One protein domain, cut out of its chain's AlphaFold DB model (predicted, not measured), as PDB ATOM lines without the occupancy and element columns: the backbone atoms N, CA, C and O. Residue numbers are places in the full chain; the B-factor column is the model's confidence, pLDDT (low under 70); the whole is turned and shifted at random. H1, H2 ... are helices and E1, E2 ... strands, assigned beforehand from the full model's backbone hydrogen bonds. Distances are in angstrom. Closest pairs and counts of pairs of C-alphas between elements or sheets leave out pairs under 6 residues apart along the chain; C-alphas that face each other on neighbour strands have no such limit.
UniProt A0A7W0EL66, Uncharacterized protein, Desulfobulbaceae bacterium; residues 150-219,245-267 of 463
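This is residues 150 to 219 and 245 to 267 of the 463 residues of an uncharacterized protein of Desulfobulbaceae bacterium (UniProt A0A7W0EL66). With little regular structure, this is a strongly twisted antiparallel sheet, ordered E4, E3, E2, E1, E5, with long loops and one short helix, H1, grazing it. The 93 printed residues run E1 to E5, then H1; the class is mixed, with only 33 residues in named elements. It is compact, radius of gyration of the C-alphas 13.1 A, spanning 40 by 35 by 23 A.

E1, residues 162 to 165, and E2, residues 169 to 176, form a hairpin; N 163 and O 171 are 2.9 A apart. E2 and E3, residues 186 to 190, form another, N 174 and O 187 at 2.7 A. E3 and E4, residues 201 to 204, form a third, N 188 and O 203 at 2.8 A. E1 to E4 are a meander, each strand the antiparallel neighbour of the one before. E5, residues 217 to 219, neighbours E1, N 162 and O 219 at 2.8 A. H1, residues 258 to 266, with every O i to N i+4 pair within hydrogen-bond range, only grazes the sheet.

E1 begins at C-alpha 162, (289.527, 256.463, 456.845). E2 is 20.4 A long. H1, 12.5 A, ends at C-alpha 266, (283.987, 242.637, 453.613).

Residues 220 to 244 are not printed; C-alphas 219 and 245 are 11.7 A apart. The link E4 to E5 is long. No printed residue is under 70 in pLDDT.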
ATOM      1  N   ILE A 150     290.888 253.139 448.103       98.50
ATOM      2  CA  ILE A 150     291.316 251.745 448.178       98.50
ATOM      3  C   ILE A 150     290.270 250.790 447.624       98.50
ATOM      4  O   ILE A 150     289.069 251.055 447.629       98.50
ATOM      5  N   ARG A 151     290.744 249.614 447.213       98.44
ATOM      6  CA  ARG A 151     289.900 248.446 446.981       98.44
ATOM      7  C   ARG A 151     289.141 248.129 448.264       98.44
ATOM      8  O   ARG A 151     289.728 248.144 449.347       98.44
ATOM      9  N   ILE A 152     287.877 247.759 448.152       98.25
ATOM     10  CA  ILE A 152     287.043 247.355 449.278       98.25
ATOM     11  C   ILE A 152     287.054 245.828 449.327       98.25
ATOM     12  O   ILE A 152     286.353 245.139 448.592       98.25
ATOM     13  N   SER A 153     287.935 245.295 450.173       97.69
ATOM     14  CA  SER A 153     288.122 243.860 450.388       97.69
ATOM     15  C   SER A 153     288.635 243.601 451.809       97.69
ATOM     16  O   SER A 153     289.237 244.511 452.386       97.69
ATOM     17  N   PRO A 154     288.526 242.371 452.343       96.56
ATOM     18  CA  PRO A 154     289.027 242.041 453.684       96.56
ATOM     19  C   PRO A 154     290.527 242.316 453.877       96.56
ATOM     20  O   PRO A 154     290.990 242.551 454.984       96.56
ATOM     21  N   SER A 155     291.307 242.293 452.790       95.50
ATOM     22  CA  SER A 155     292.754 242.552 452.828       95.50
ATOM     23  C   SER A 155     293.132 244.037 452.880       95.50
ATOM     24  O   SER A 155     294.263 244.372 453.227       95.50
ATOM     25  N   SER A 156     292.221 244.924 452.478       96.94
ATOM     26  CA  SER A 156     292.514 246.335 452.197       96.94
ATOM     27  C   SER A 156     291.680 247.301 453.026       96.94
ATOM     28  O   SER A 156     292.152 248.389 453.328       96.94
ATOM     29  N   LEU A 157     290.475 246.923 453.441       97.88
ATOM     30  CA  LEU A 157     289.736 247.639 454.470       97.88
ATOM     31  C   LEU A 157     290.122 246.994 455.800       97.88
ATOM     32  O   LEU A 157     289.797 245.838 456.025       97.88
ATOM     33  N   LEU A 158     290.875 247.719 456.627       97.69
ATOM     34  CA  LEU A 158     291.329 247.289 457.955       97.69
ATOM     35  C   LEU A 158     291.034 248.419 458.948       97.69
ATOM     36  O   LEU A 158     290.732 249.542 458.528       97.69
ATOM     37  N   ALA A 159     291.177 248.168 460.248       98.56
ATOM     38  CA  ALA A 159     291.242 249.261 461.207       98.56
ATOM     39  C   ALA A 159     292.340 250.273 460.832       98.56
ATOM     40  O   ALA A 159     293.360 249.927 460.235       98.56
ATOM     41  N   GLY A 160     292.094 251.550 461.108       98.25
ATOM     42  CA  GLY A 160     292.927 252.652 460.631       98.25
ATOM     43  C   GLY A 160     292.579 253.168 459.227       98.25
ATOM     44  O   GLY A 160     293.038 254.249 458.860       98.25
ATOM     45  N   THR A 161     291.752 252.462 458.445       98.50
ATOM     46  CA  THR A 161     291.184 253.001 457.195       98.50
ATOM     47  C   THR A 161     290.281 254.201 457.502       98.50
ATOM     48  O   THR A 161     289.565 254.205 458.498       98.50
ATOM     49  N   VAL A 162     290.297 255.228 456.656       98.25
ATOM     50  CA  VAL A 162     289.527 256.463 456.845       98.25
ATOM     51  C   VAL A 162     288.226 256.393 456.047       98.25
ATOM     52  O   VAL A 162     288.199 255.890 454.927       98.25
ATOM     53  N   SER A 163     287.147 256.907 456.630       97.00
ATOM     54  CA  SER A 163     285.881 257.155 455.946       97.00
ATOM     55  C   SER A 163     285.658 258.653 455.836       97.00
ATOM     56  O   SER A 163     285.652 259.337 456.859       97.00
ATOM     57  N   ILE A 164     285.431 259.149 454.623       96.88
ATOM     58  CA  ILE A 164     285.113 260.551 454.346       96.88
ATOM     59  C   ILE A 164     283.720 260.618 453.729       96.88
ATOM     60  O   ILE A 164     283.433 259.959 452.732       96.88
ATOM     61  N   VAL A 165     282.858 261.433 454.319       94.00
ATOM     62  CA  VAL A 165     281.478 261.644 453.884       94.00
ATOM     63  C   VAL A 165     281.399 263.005 453.172       94.00
ATOM     64  O   VAL A 165     281.896 263.985 453.741       94.00
ATOM     65  N   PRO A 166     280.807 263.101 451.959       85.50
ATOM     66  CA  PRO A 166     280.753 264.341 451.169       85.50
ATOM     67  C   PRO A 166     280.239 265.564 451.938       85.50
ATOM     68  O   PRO A 166     280.709 266.681 451.742       85.50
ATOM     69  N   GLU A 167     279.311 265.354 452.872       80.38
ATOM     70  CA  GLU A 167     278.687 266.385 453.703       80.38
ATOM     71  C   GLU A 167     279.617 266.960 454.794       80.38
ATOM     72  O   GLU A 167     279.180 267.739 455.643       80.38
ATOM     73  N   GLY A 168     280.907 266.611 454.778       86.94
ATOM     74  CA  GLY A 168     281.924 267.197 455.650       86.94
ATOM     75  C   GLY A 168     282.103 266.470 456.980       86.94
ATOM     76  O   GLY A 168     282.521 267.092 457.958       86.94
ATOM     77  N   HIS A 169     281.821 265.165 457.024       95.06
ATOM     78  CA  HIS A 169     282.109 264.300 458.172       95.06
ATOM     79  C   HIS A 169     283.224 263.306 457.846       95.06
ATOM     80  O   HIS A 169     283.408 262.914 456.695       95.06
ATOM     81  N   ALA A 170     283.968 262.894 458.867       96.44
ATOM     82  CA  ALA A 170     285.008 261.891 458.734       96.44
ATOM     83  C   ALA A 170     285.070 260.988 459.968       96.44
ATOM     84  O   ALA A 170     284.673 261.363 461.076       96.44
ATOM     85  N   GLY A 171     285.577 259.781 459.755       96.81
ATOM     86  CA  GLY A 171     285.797 258.784 460.789       96.81
ATOM     87  C   GLY A 171     286.928 257.843 460.410       96.81
ATOM     88  O   GLY A 171     287.474 257.902 459.307       96.81
ATOM     89  N   MET A 172     287.280 256.955 461.329       97.94
ATOM     90  CA  MET A 172     288.295 255.931 461.103       97.94
ATOM     91  C   MET A 172     287.723 254.567 461.458       97.94
ATOM     92  O   MET A 172     287.083 254.427 462.492       97.94
ATOM     93  N   VAL A 173     287.952 253.554 460.629       98.50
ATOM     94  CA  VAL A 173     287.604 252.169 460.947       98.50
ATOM     95  C   VAL A 173     288.339 251.778 462.226       98.50
ATOM     96  O   VAL A 173     289.564 251.845 462.295       98.50
ATOM     97  N   GLY A 174     287.578 251.426 463.253       97.94
ATOM     98  CA  GLY A 174     288.077 251.020 464.557       97.94
ATOM     99  C   GLY A 174     288.227 249.515 464.700       97.94
ATOM    100  O   GLY A 174     289.126 249.083 465.403       97.94
ATOM    101  N   SER A 175     287.356 248.733 464.056       97.19
ATOM    102  CA  SER A 175     287.430 247.266 464.032       97.19
ATOM    103  C   SER A 175     286.579 246.675 462.906       97.19
ATOM    104  O   SER A 175     285.692 247.345 462.361       97.19
ATOM    105  N   ILE A 176     286.846 245.407 462.578       96.81
ATOM    106  CA  ILE A 176     286.035 244.602 461.657       96.81
ATOM    107  C   ILE A 176     285.493 243.372 462.391       96.81
ATOM    108  O   ILE A 176     286.240 242.616 463.006       96.81
ATOM    109  N   VAL A 177     284.179 243.161 462.328       95.31
ATOM    110  CA  VAL A 177     283.450 242.115 463.049       95.31
ATOM    111  C   VAL A 177     282.770 241.179 462.048       95.31
ATOM    112  O   VAL A 177     281.771 241.542 461.439       95.31
ATOM    113  N   LEU A 178     283.316 239.969 461.891       94.81
ATOM    114  CA  LEU A 178     282.915 238.980 460.872       94.81
ATOM    115  C   LEU A 178     282.160 237.770 461.453       94.81
ATOM    116  O   LEU A 178     282.238 236.672 460.917       94.81
ATOM    117  N   ASP A 179     281.506 237.925 462.605       92.88
ATOM    118  CA  ASP A 179     280.745 236.843 463.251       92.88
ATOM    119  C   ASP A 179     279.225 236.953 463.021       92.88
ATOM    120  O   ASP A 179     278.457 236.107 463.490       92.88
ATOM    121  N   GLY A 180     278.790 237.979 462.282       90.69
ATOM    122  CA  GLY A 180     277.389 238.262 461.972       90.69
ATOM    123  C   GLY A 180     276.611 238.968 463.088       90.69
ATOM    124  O   GLY A 180     275.416 239.195 462.919       90.69
ATOM    125  N   ARG A 181     277.245 239.339 464.215       91.50
ATOM    126  CA  ARG A 181     276.554 239.968 465.364       91.50
ATOM    127  C   ARG A 181     276.239 241.454 465.205       91.50
ATOM    128  O   ARG A 181     275.605 242.035 466.081       91.50
ATOM    129  N   MET A 182     276.743 242.071 464.142       89.88
ATOM    130  CA  MET A 182     276.545 243.483 463.827       89.88
ATOM    131  C   MET A 182     275.835 243.585 462.483       89.88
ATOM    132  O   MET A 182     276.064 242.755 461.595       89.88
ATOM    133  N   TYR A 183     275.014 244.618 462.295       85.75
ATOM    134  CA  TYR A 183     274.448 244.899 460.976       85.75
ATOM    135  C   TYR A 183     275.542 245.094 459.913       85.75
ATOM    136  O   TYR A 183     275.513 244.433 458.872       85.75
ATOM    137  N   SER A 184     276.511 245.966 460.210       92.00
ATOM    138  CA  SER A 184     277.680 246.220 459.367       92.00
ATOM    139  C   SER A 184     278.918 245.572 459.988       92.00
ATOM    140  O   SER A 184     279.198 245.810 461.169       92.00
ATOM    141  N   PRO A 185     279.713 244.799 459.224       95.50
ATOM    142  CA  PRO A 185     280.955 244.233 459.732       95.50
ATOM    143  C   PRO A 185     282.004 245.315 460.002       95.50
ATOM    144  O   PRO A 185     282.963 245.061 460.716       95.50
ATOM    145  N   VAL A 186     281.847 246.524 459.461       97.19
ATOM    146  CA  VAL A 186     282.803 247.621 459.642       97.19
ATOM    147  C   VAL A 186     282.314 248.538 460.756       97.19
ATOM    148  O   VAL A 186     281.195 249.044 460.705       97.19
ATOM    149  N   GLN A 187     283.163 248.774 461.752       96.06
ATOM    150  CA  GLN A 187     282.881 249.652 462.887       96.06
ATOM    151  C   GLN A 187     283.814 250.861 462.843       96.06
ATOM    152  O   GLN A 187     285.012 250.699 462.613       96.06
ATOM    153  N   THR A 188     283.298 252.067 463.066       96.94
ATOM    154  CA  THR A 188     284.049 253.329 462.998       96.94
ATOM    155  C   THR A 188     284.175 254.004 464.360       96.94
ATOM    156  O   THR A 188     283.274 253.947 465.193       96.94
ATOM    157  N   TRP A 189     285.306 254.677 464.565       97.31
ATOM    158  CA  TRP A 189     285.524 255.692 465.584       97.31
ATOM    159  C   TRP A 189     285.297 257.075 464.979       97.31
ATOM    160  O   TRP A 189     285.954 257.463 464.010       97.31
ATOM    161  N   GLU A 190     284.381 257.832 465.575       95.75
ATOM    162  CA  GLU A 190     283.969 259.149 465.092       95.75
ATOM    163  C   GLU A 190     283.959 260.186 466.219       95.75
ATOM    164  O   GLU A 190     283.716 259.881 467.386       95.75
ATOM    165  N   ALA A 191     284.170 261.447 465.865       94.12
ATOM    166  CA  ALA A 191     283.947 262.596 466.740       94.12
ATOM    167  C   ALA A 191     282.923 263.540 466.095       94.12
ATOM    168  O   ALA A 191     282.479 263.316 464.975       94.12
ATOM    169  N   THR A 192     282.510 264.592 466.804       87.31
ATOM    170  CA  THR A 192     281.630 265.620 466.223       87.31
ATOM    171  C   THR A 192     282.251 266.998 466.357       87.31
ATOM    172  O   THR A 192     283.160 267.208 467.159       87.31
ATOM    173  N   VAL A 193     281.734 267.953 465.594       84.06
ATOM    174  CA  VAL A 193     282.094 269.369 465.716       84.06
ATOM    175  C   VAL A 193     281.404 270.014 466.931       84.06
ATOM    176  O   VAL A 193     280.372 269.509 467.391       84.06
ATOM    177  N   PRO A 194     281.947 271.112 467.492       89.25
ATOM    178  CA  PRO A 194     283.275 271.688 467.234       89.25
ATOM    179  C   PRO A 194     284.394 270.938 467.976       89.25
ATOM    180  O   PRO A 194     284.132 270.257 468.960       89.25
ATOM    181  N   ARG A 195     285.653 271.104 467.577       91.81
ATOM    182  CA  ARG A 195     286.811 270.472 468.235       91.81
ATOM    183  C   ARG A 195     286.848 270.713 469.755       91.81
ATOM    184  O   ARG A 195     286.878 271.857 470.205       91.81
ATOM    185  N   LYS A 196     286.842 269.638 470.556       91.94
ATOM    186  CA  LYS A 196     286.954 269.677 472.034       91.94
ATOM    187  C   LYS A 196     287.431 268.330 472.579       91.94
ATOM    188  O   LYS A 196     287.363 267.329 471.873       91.94
ATOM    189  N   VAL A 197     287.881 268.286 473.833       91.19
ATOM    190  CA  VAL A 197     288.170 267.012 474.518       91.19
ATOM    191  C   VAL A 197     286.842 266.295 474.770       91.19
ATOM    192  O   VAL A 197     285.968 266.842 475.440       91.19
ATOM    193  N   ARG A 198     286.667 265.108 474.186       88.69
ATOM    194  CA  ARG A 198     285.397 264.367 474.163       88.69
ATOM    195  C   ARG A 198     285.631 262.873 473.998       88.69
ATOM    196  O   ARG A 198     286.715 262.467 473.574       88.69
ATOM    197  N   LYS A 199     284.593 262.076 474.249       91.25
ATOM    198  CA  LYS A 199     284.610 260.664 473.862       91.25
ATOM    199  C   LYS A 199     284.509 260.498 472.350       91.25
ATOM    200  O   LYS A 199     283.786 261.244 471.681       91.25
ATOM    201  N   LEU A 200     285.179 259.473 471.838       94.44
ATOM    202  CA  LEU A 200     284.889 258.928 470.521       94.44
ATOM    203  C   LEU A 200     283.556 258.185 470.547       94.44
ATOM    204  O   LEU A 200     283.160 257.585 471.547       94.44
ATOM    205  N   ARG A 201     282.852 258.243 469.424       91.94
ATOM    206  CA  ARG A 201     281.630 257.494 469.177       91.94
ATOM    207  C   ARG A 201     281.991 256.271 468.355       91.94
ATOM    208  O   ARG A 201     282.480 256.429 467.240       91.94
ATOM    209  N   GLN A 202     281.753 255.083 468.902       92.12
ATOM    210  CA  GLN A 202     281.739 253.870 468.095       92.12
ATOM    211  C   GLN A 202     280.425 253.803 467.322       92.12
ATOM    212  O   GLN A 202     279.367 254.030 467.915       92.12
ATOM    213  N   ARG A 203     280.475 253.503 466.024       91.06
ATOM    214  CA  ARG A 203     279.281 253.312 465.192       91.06
ATOM    215  C   ARG A 203     279.485 252.173 464.204       91.06
ATOM    216  O   ARG A 203     280.608 251.904 463.789       91.06
ATOM    217  N   SER A 204     278.387 251.558 463.778       91.25
ATOM    218  CA  SER A 204     278.375 250.785 462.537       91.25
ATOM    219  C   SER A 204     278.642 251.727 461.361       91.25
ATOM    220  O   SER A 204     278.091 252.830 461.306       91.25
ATOM    221  N   TYR A 205     279.501 251.300 460.434       92.69
ATOM    222  CA  TYR A 205     279.818 252.064 459.234       92.69
ATOM    223  C   TYR A 205     278.547 252.334 458.436       92.69
ATOM    224  O   TYR A 205     277.866 251.399 458.012       92.69
ATOM    225  N   PHE A 206     278.269 253.615 458.228       87.31
ATOM    226  CA  PHE A 206     277.156 254.101 457.437       87.31
ATOM    227  C   PHE A 206     277.636 255.312 456.643       87.31
ATOM    228  O   PHE A 206     278.082 256.302 457.225       87.31
ATOM    229  N   SER A 207     277.561 255.230 455.321       87.62
ATOM    230  CA  SER A 207     277.997 256.301 454.432       87.62
ATOM    231  C   SER A 207     277.030 256.425 453.262       87.62
ATOM    232  O   SER A 207     276.599 255.397 452.727       87.62
ATOM    233  N   PRO A 208     276.717 257.656 452.818       89.88
ATOM    234  CA  PRO A 208     276.112 257.850 451.511       89.88
ATOM    235  C   PRO A 208     277.073 257.398 450.402       89.88
ATOM    236  O   PRO A 208     278.228 257.029 450.653       89.88
ATOM    237  N   TRP A 209     276.575 257.436 449.166       91.81
ATOM    238  CA  TRP A 209     277.380 257.170 447.979       91.81
ATOM    239  C   TRP A 209     278.600 258.107 447.925       91.81
ATOM    240  O   TRP A 209     278.439 259.308 448.160       91.81
ATOM    241  N   PRO A 210     279.807 257.592 447.632       94.62
ATOM    242  CA  PRO A 210     281.012 258.402 447.641       94.62
ATOM    243  C   PRO A 210     281.112 259.290 446.392       94.62
ATOM    244  O   PRO A 210     280.716 258.902 445.294       94.62
ATOM    245  N   ASP A 211     281.696 260.470 446.553       94.62
ATOM    246  CA  ASP A 211     281.956 261.427 445.485       94.62
ATOM    247  C   ASP A 211     283.461 261.448 445.178       94.62
ATOM    248  O   ASP A 211     284.282 261.798 446.031       94.62
ATOM    249  N   ALA A 212     283.814 261.039 443.955       94.69
ATOM    250  CA  ALA A 212     285.196 260.993 443.489       94.69
ATOM    251  C   ALA A 212     285.820 262.392 443.390       94.69
ATOM    252  O   ALA A 212     286.989 262.553 443.730       94.69
ATOM    253  N   ASP A 213     285.045 263.402 442.984       93.56
ATOM    254  CA  ASP A 213     285.537 264.773 442.814       93.56
ATOM    255  C   ASP A 213     285.785 265.438 444.174       93.56
ATOM    256  O   ASP A 213     286.713 266.231 444.334       93.56
ATOM    257  N   ALA A 214     284.987 265.073 445.181       93.00
ATOM    258  CA  ALA A 214     285.204 265.479 446.566       93.00
ATOM    259  C   ALA A 214     286.282 264.644 447.288       93.00
ATOM    260  O   ALA A 214     286.619 264.955 448.432       93.00
ATOM    261  N   GLY A 215     286.789 263.573 446.662       92.88
ATOM    262  CA  GLY A 215     287.696 262.601 447.278       92.88
ATOM    263  C   GLY A 215     287.112 261.943 448.531       92.88
ATOM    264  O   GLY A 215     287.823 261.692 449.505       92.88
ATOM    265  N   SER A 216     285.798 261.705 448.532       96.06
ATOM    266  CA  SER A 216     285.102 261.044 449.632       96.06
ATOM    267  C   SER A 216     285.134 259.513 449.479       96.06
ATOM    268  O   SER A 216     285.553 258.980 448.451       96.06
ATOM    269  N   GLY A 217     284.670 258.784 450.494       97.00
ATOM    270  CA  GLY A 217     284.572 257.324 450.496       97.00
ATOM    271  C   GLY A 217     285.528 256.655 451.479       97.00
ATOM    272  O   GLY A 217     285.886 257.221 452.512       97.00
ATOM    273  N   VAL A 218     285.902 255.415 451.172       98.06
ATOM    274  CA  VAL A 218     286.816 254.583 451.961       98.06
ATOM    275  C   VAL A 218     288.239 254.764 451.432       98.06
ATOM    276  O   VAL A 218     288.567 254.321 450.329       98.06
ATOM    277  N   VAL A 219     289.093 255.407 452.224       98.38
ATOM    278  CA  VAL A 219     290.426 255.863 451.800       98.38
ATOM    279  C   VAL A 219     291.504 255.525 452.835       98.38
ATOM    280  O   VAL A 219     291.217 255.183 453.983       98.38
ATOM    281  N   GLU A 245     287.296 251.605 442.369       97.94
ATOM    282  CA  GLU A 245     286.107 250.761 442.152       97.94
ATOM    283  C   GLU A 245     284.859 251.247 442.896       97.94
ATOM    284  O   GLU A 245     283.752 251.072 442.393       97.94
ATOM    285  N   GLN A 246     285.038 251.876 444.060       97.62
ATOM    286  CA  GLN A 246     283.948 252.375 444.899       97.62
ATOM    287  C   GLN A 246     283.149 253.514 444.251       97.62
ATOM    288  O   GLN A 246     282.014 253.756 444.641       97.62
ATOM    289  N   TYR A 247     283.718 254.172 443.238       97.56
ATOM    290  CA  TYR A 247     283.065 255.235 442.472       97.56
ATOM    291  C   TYR A 247     282.360 254.711 441.213       97.56
ATOM    292  O   TYR A 247     281.710 255.467 440.492       97.56
ATOM    293  N   SER A 248     282.500 253.419 440.907       97.06
ATOM    294  CA  SER A 248     281.878 252.828 439.728       97.06
ATOM    295  C   SER A 248     280.360 252.713 439.910       97.06
ATOM    296  O   SER A 248     279.918 252.210 440.943       97.06
ATOM    297  N   PRO A 249     279.543 253.029 438.886       93.69
ATOM    298  CA  PRO A 249     278.100 252.777 438.927       93.69
ATOM    299  C   PRO A 249     277.733 251.310 439.202       93.69
ATOM    300  O   PRO A 249     276.650 251.032 439.702       93.69
ATOM    301  N   GLY A 250     278.627 250.366 438.880       95.81
ATOM    302  CA  GLY A 250     278.443 248.936 439.142       95.81
ATOM    303  C   GLY A 250     278.883 248.482 440.538       95.81
ATOM    304  O   GLY A 250     278.899 247.279 440.802       95.81
ATOM    305  N   PHE A 251     279.295 249.399 441.420       97.19
ATOM    306  CA  PHE A 251     279.741 249.035 442.762       97.19
ATOM    307  C   PHE A 251     278.584 248.503 443.620       97.19
ATOM    308  O   PHE A 251     278.718 247.428 444.220       97.19
ATOM    309  N   CYS A 252     277.447 249.200 443.629       96.69
ATOM    310  CA  CYS A 252     276.221 248.743 444.283       96.69
ATOM    311  C   CYS A 252     275.288 248.049 443.293       96.69
ATOM    312  O   CYS A 252     275.213 248.403 442.116       96.69
ATOM    313  N   PHE A 253     274.529 247.077 443.786       95.38
ATOM    314  CA  PHE A 253     273.385 246.539 443.063       95.38
ATOM    315  C   PHE A 253     272.228 247.553 443.009       95.38
ATOM    316  O   PHE A 253     272.165 248.468 443.833       95.38
ATOM    317  N   PRO A 254     271.283 247.421 442.056       94.31
ATOM    318  CA  PRO A 254     270.109 248.290 442.008       94.31
ATOM    319  C   PRO A 254     269.345 248.289 443.342       94.31
ATOM    320  O   PRO A 254     268.890 247.243 443.795       94.31
ATOM    321  N   GLY A 255     269.208 249.467 443.959       91.06
ATOM    322  CA  GLY A 255     268.541 249.643 445.256       91.06
ATOM    323  C   GLY A 255     269.398 249.323 446.490       91.06
ATOM    324  O   GLY A 255     268.928 249.542 447.603       91.06
ATOM    325  N   GLU A 256     270.633 248.843 446.316       93.44
ATOM    326  CA  GLU A 256     271.589 248.610 447.407       93.44
ATOM    327  C   GLU A 256     272.229 249.939 447.837       93.44
ATOM    328  O   GLU A 256     272.692 250.724 447.004       93.44
ATOM    329  N   LEU A 257     272.263 250.193 449.147       93.38
ATOM    330  CA  LEU A 257     272.971 251.346 449.706       93.38
ATOM    331  C   LEU A 257     274.489 251.106 449.705       93.38
ATOM    332  O   LEU A 257     274.959 249.968 449.697       93.38
ATOM    333  N   PHE A 258     275.285 252.177 449.718       95.44
ATOM    334  CA  PHE A 258     276.742 252.055 449.629       95.44
ATOM    335  C   PHE A 258     277.348 251.264 450.798       95.44
ATOM    336  O   PHE A 258     278.155 250.364 450.579       95.44
ATOM    337  N   ASP A 259     276.907 251.522 452.028       94.31
ATOM    338  CA  ASP A 259     277.314 250.786 453.230       94.31
ATOM    339  C   ASP A 259     277.012 249.281 453.141       94.31
ATOM    340  O   ASP A 259     277.836 248.466 453.556       94.31
ATOM    341  N   GLN A 260     275.889 248.899 452.526       93.81
ATOM    342  CA  GLN A 260     275.535 247.496 452.278       93.81
ATOM    343  C   GLN A 260     276.480 246.846 451.262       93.81
ATOM    344  O   GLN A 260     276.958 245.729 451.479       93.81
ATOM    345  N   ALA A 261     276.821 247.568 450.192       96.44
ATOM    346  CA  ALA A 261     277.771 247.103 449.186       96.44
ATOM    347  C   ALA A 261     279.197 246.955 449.744       96.44
ATOM    348  O   ALA A 261     279.934 246.059 449.307       96.44
ATOM    349  N   VAL A 262     279.585 247.804 450.706       97.19
ATOM    350  CA  VAL A 262     280.817 247.643 451.494       97.19
ATOM    351  C   VAL A 262     280.715 246.400 452.371       97.19
ATOM    352  O   VAL A 262     281.558 245.512 452.255       97.19
ATOM    353  N   ALA A 263     279.666 246.291 453.191       95.50
ATOM    354  CA  ALA A 263     279.455 245.169 454.102       95.50
ATOM    355  C   ALA A 263     279.532 243.816 453.380       95.50
ATOM    356  O   ALA A 263     280.303 242.955 453.789       95.50
ATOM    357  N   ARG A 264     278.835 243.668 452.247       95.44
ATOM    358  CA  ARG A 264     278.826 242.450 451.420       95.44
ATOM    359  C   ARG A 264     280.202 242.055 450.877       95.44
ATOM    360  O   ARG A 264     280.465 240.876 450.658       95.44
ATOM    361  N   ARG A 265     281.077 243.025 450.596       96.88
ATOM    362  CA  ARG A 265     282.443 242.763 450.105       96.88
ATOM    363  C   ARG A 265     283.410 242.405 451.226       96.88
ATOM    364  O   ARG A 265     284.376 241.685 450.977       96.88
ATOM    365  N   ILE A 266     283.174 242.925 452.428       97.56
ATOM    366  CA  ILE A 266     283.987 242.637 453.613       97.56
ATOM    367  C   ILE A 266     283.584 241.308 454.248       97.56
ATOM    368  O   ILE A 266     284.455 240.518 454.600       97.56
ATOM    369  N   ASP A 267     282.288 241.037 454.334       96.06
ATOM    370  CA  ASP A 267     281.743 239.781 454.828       96.06
ATOM    371  C   ASP A 267     280.759 239.191 453.803       96.06
ATOM    372  O   ASP A 267     279.563 239.492 453.835       96.06
TER     373      ASP A 267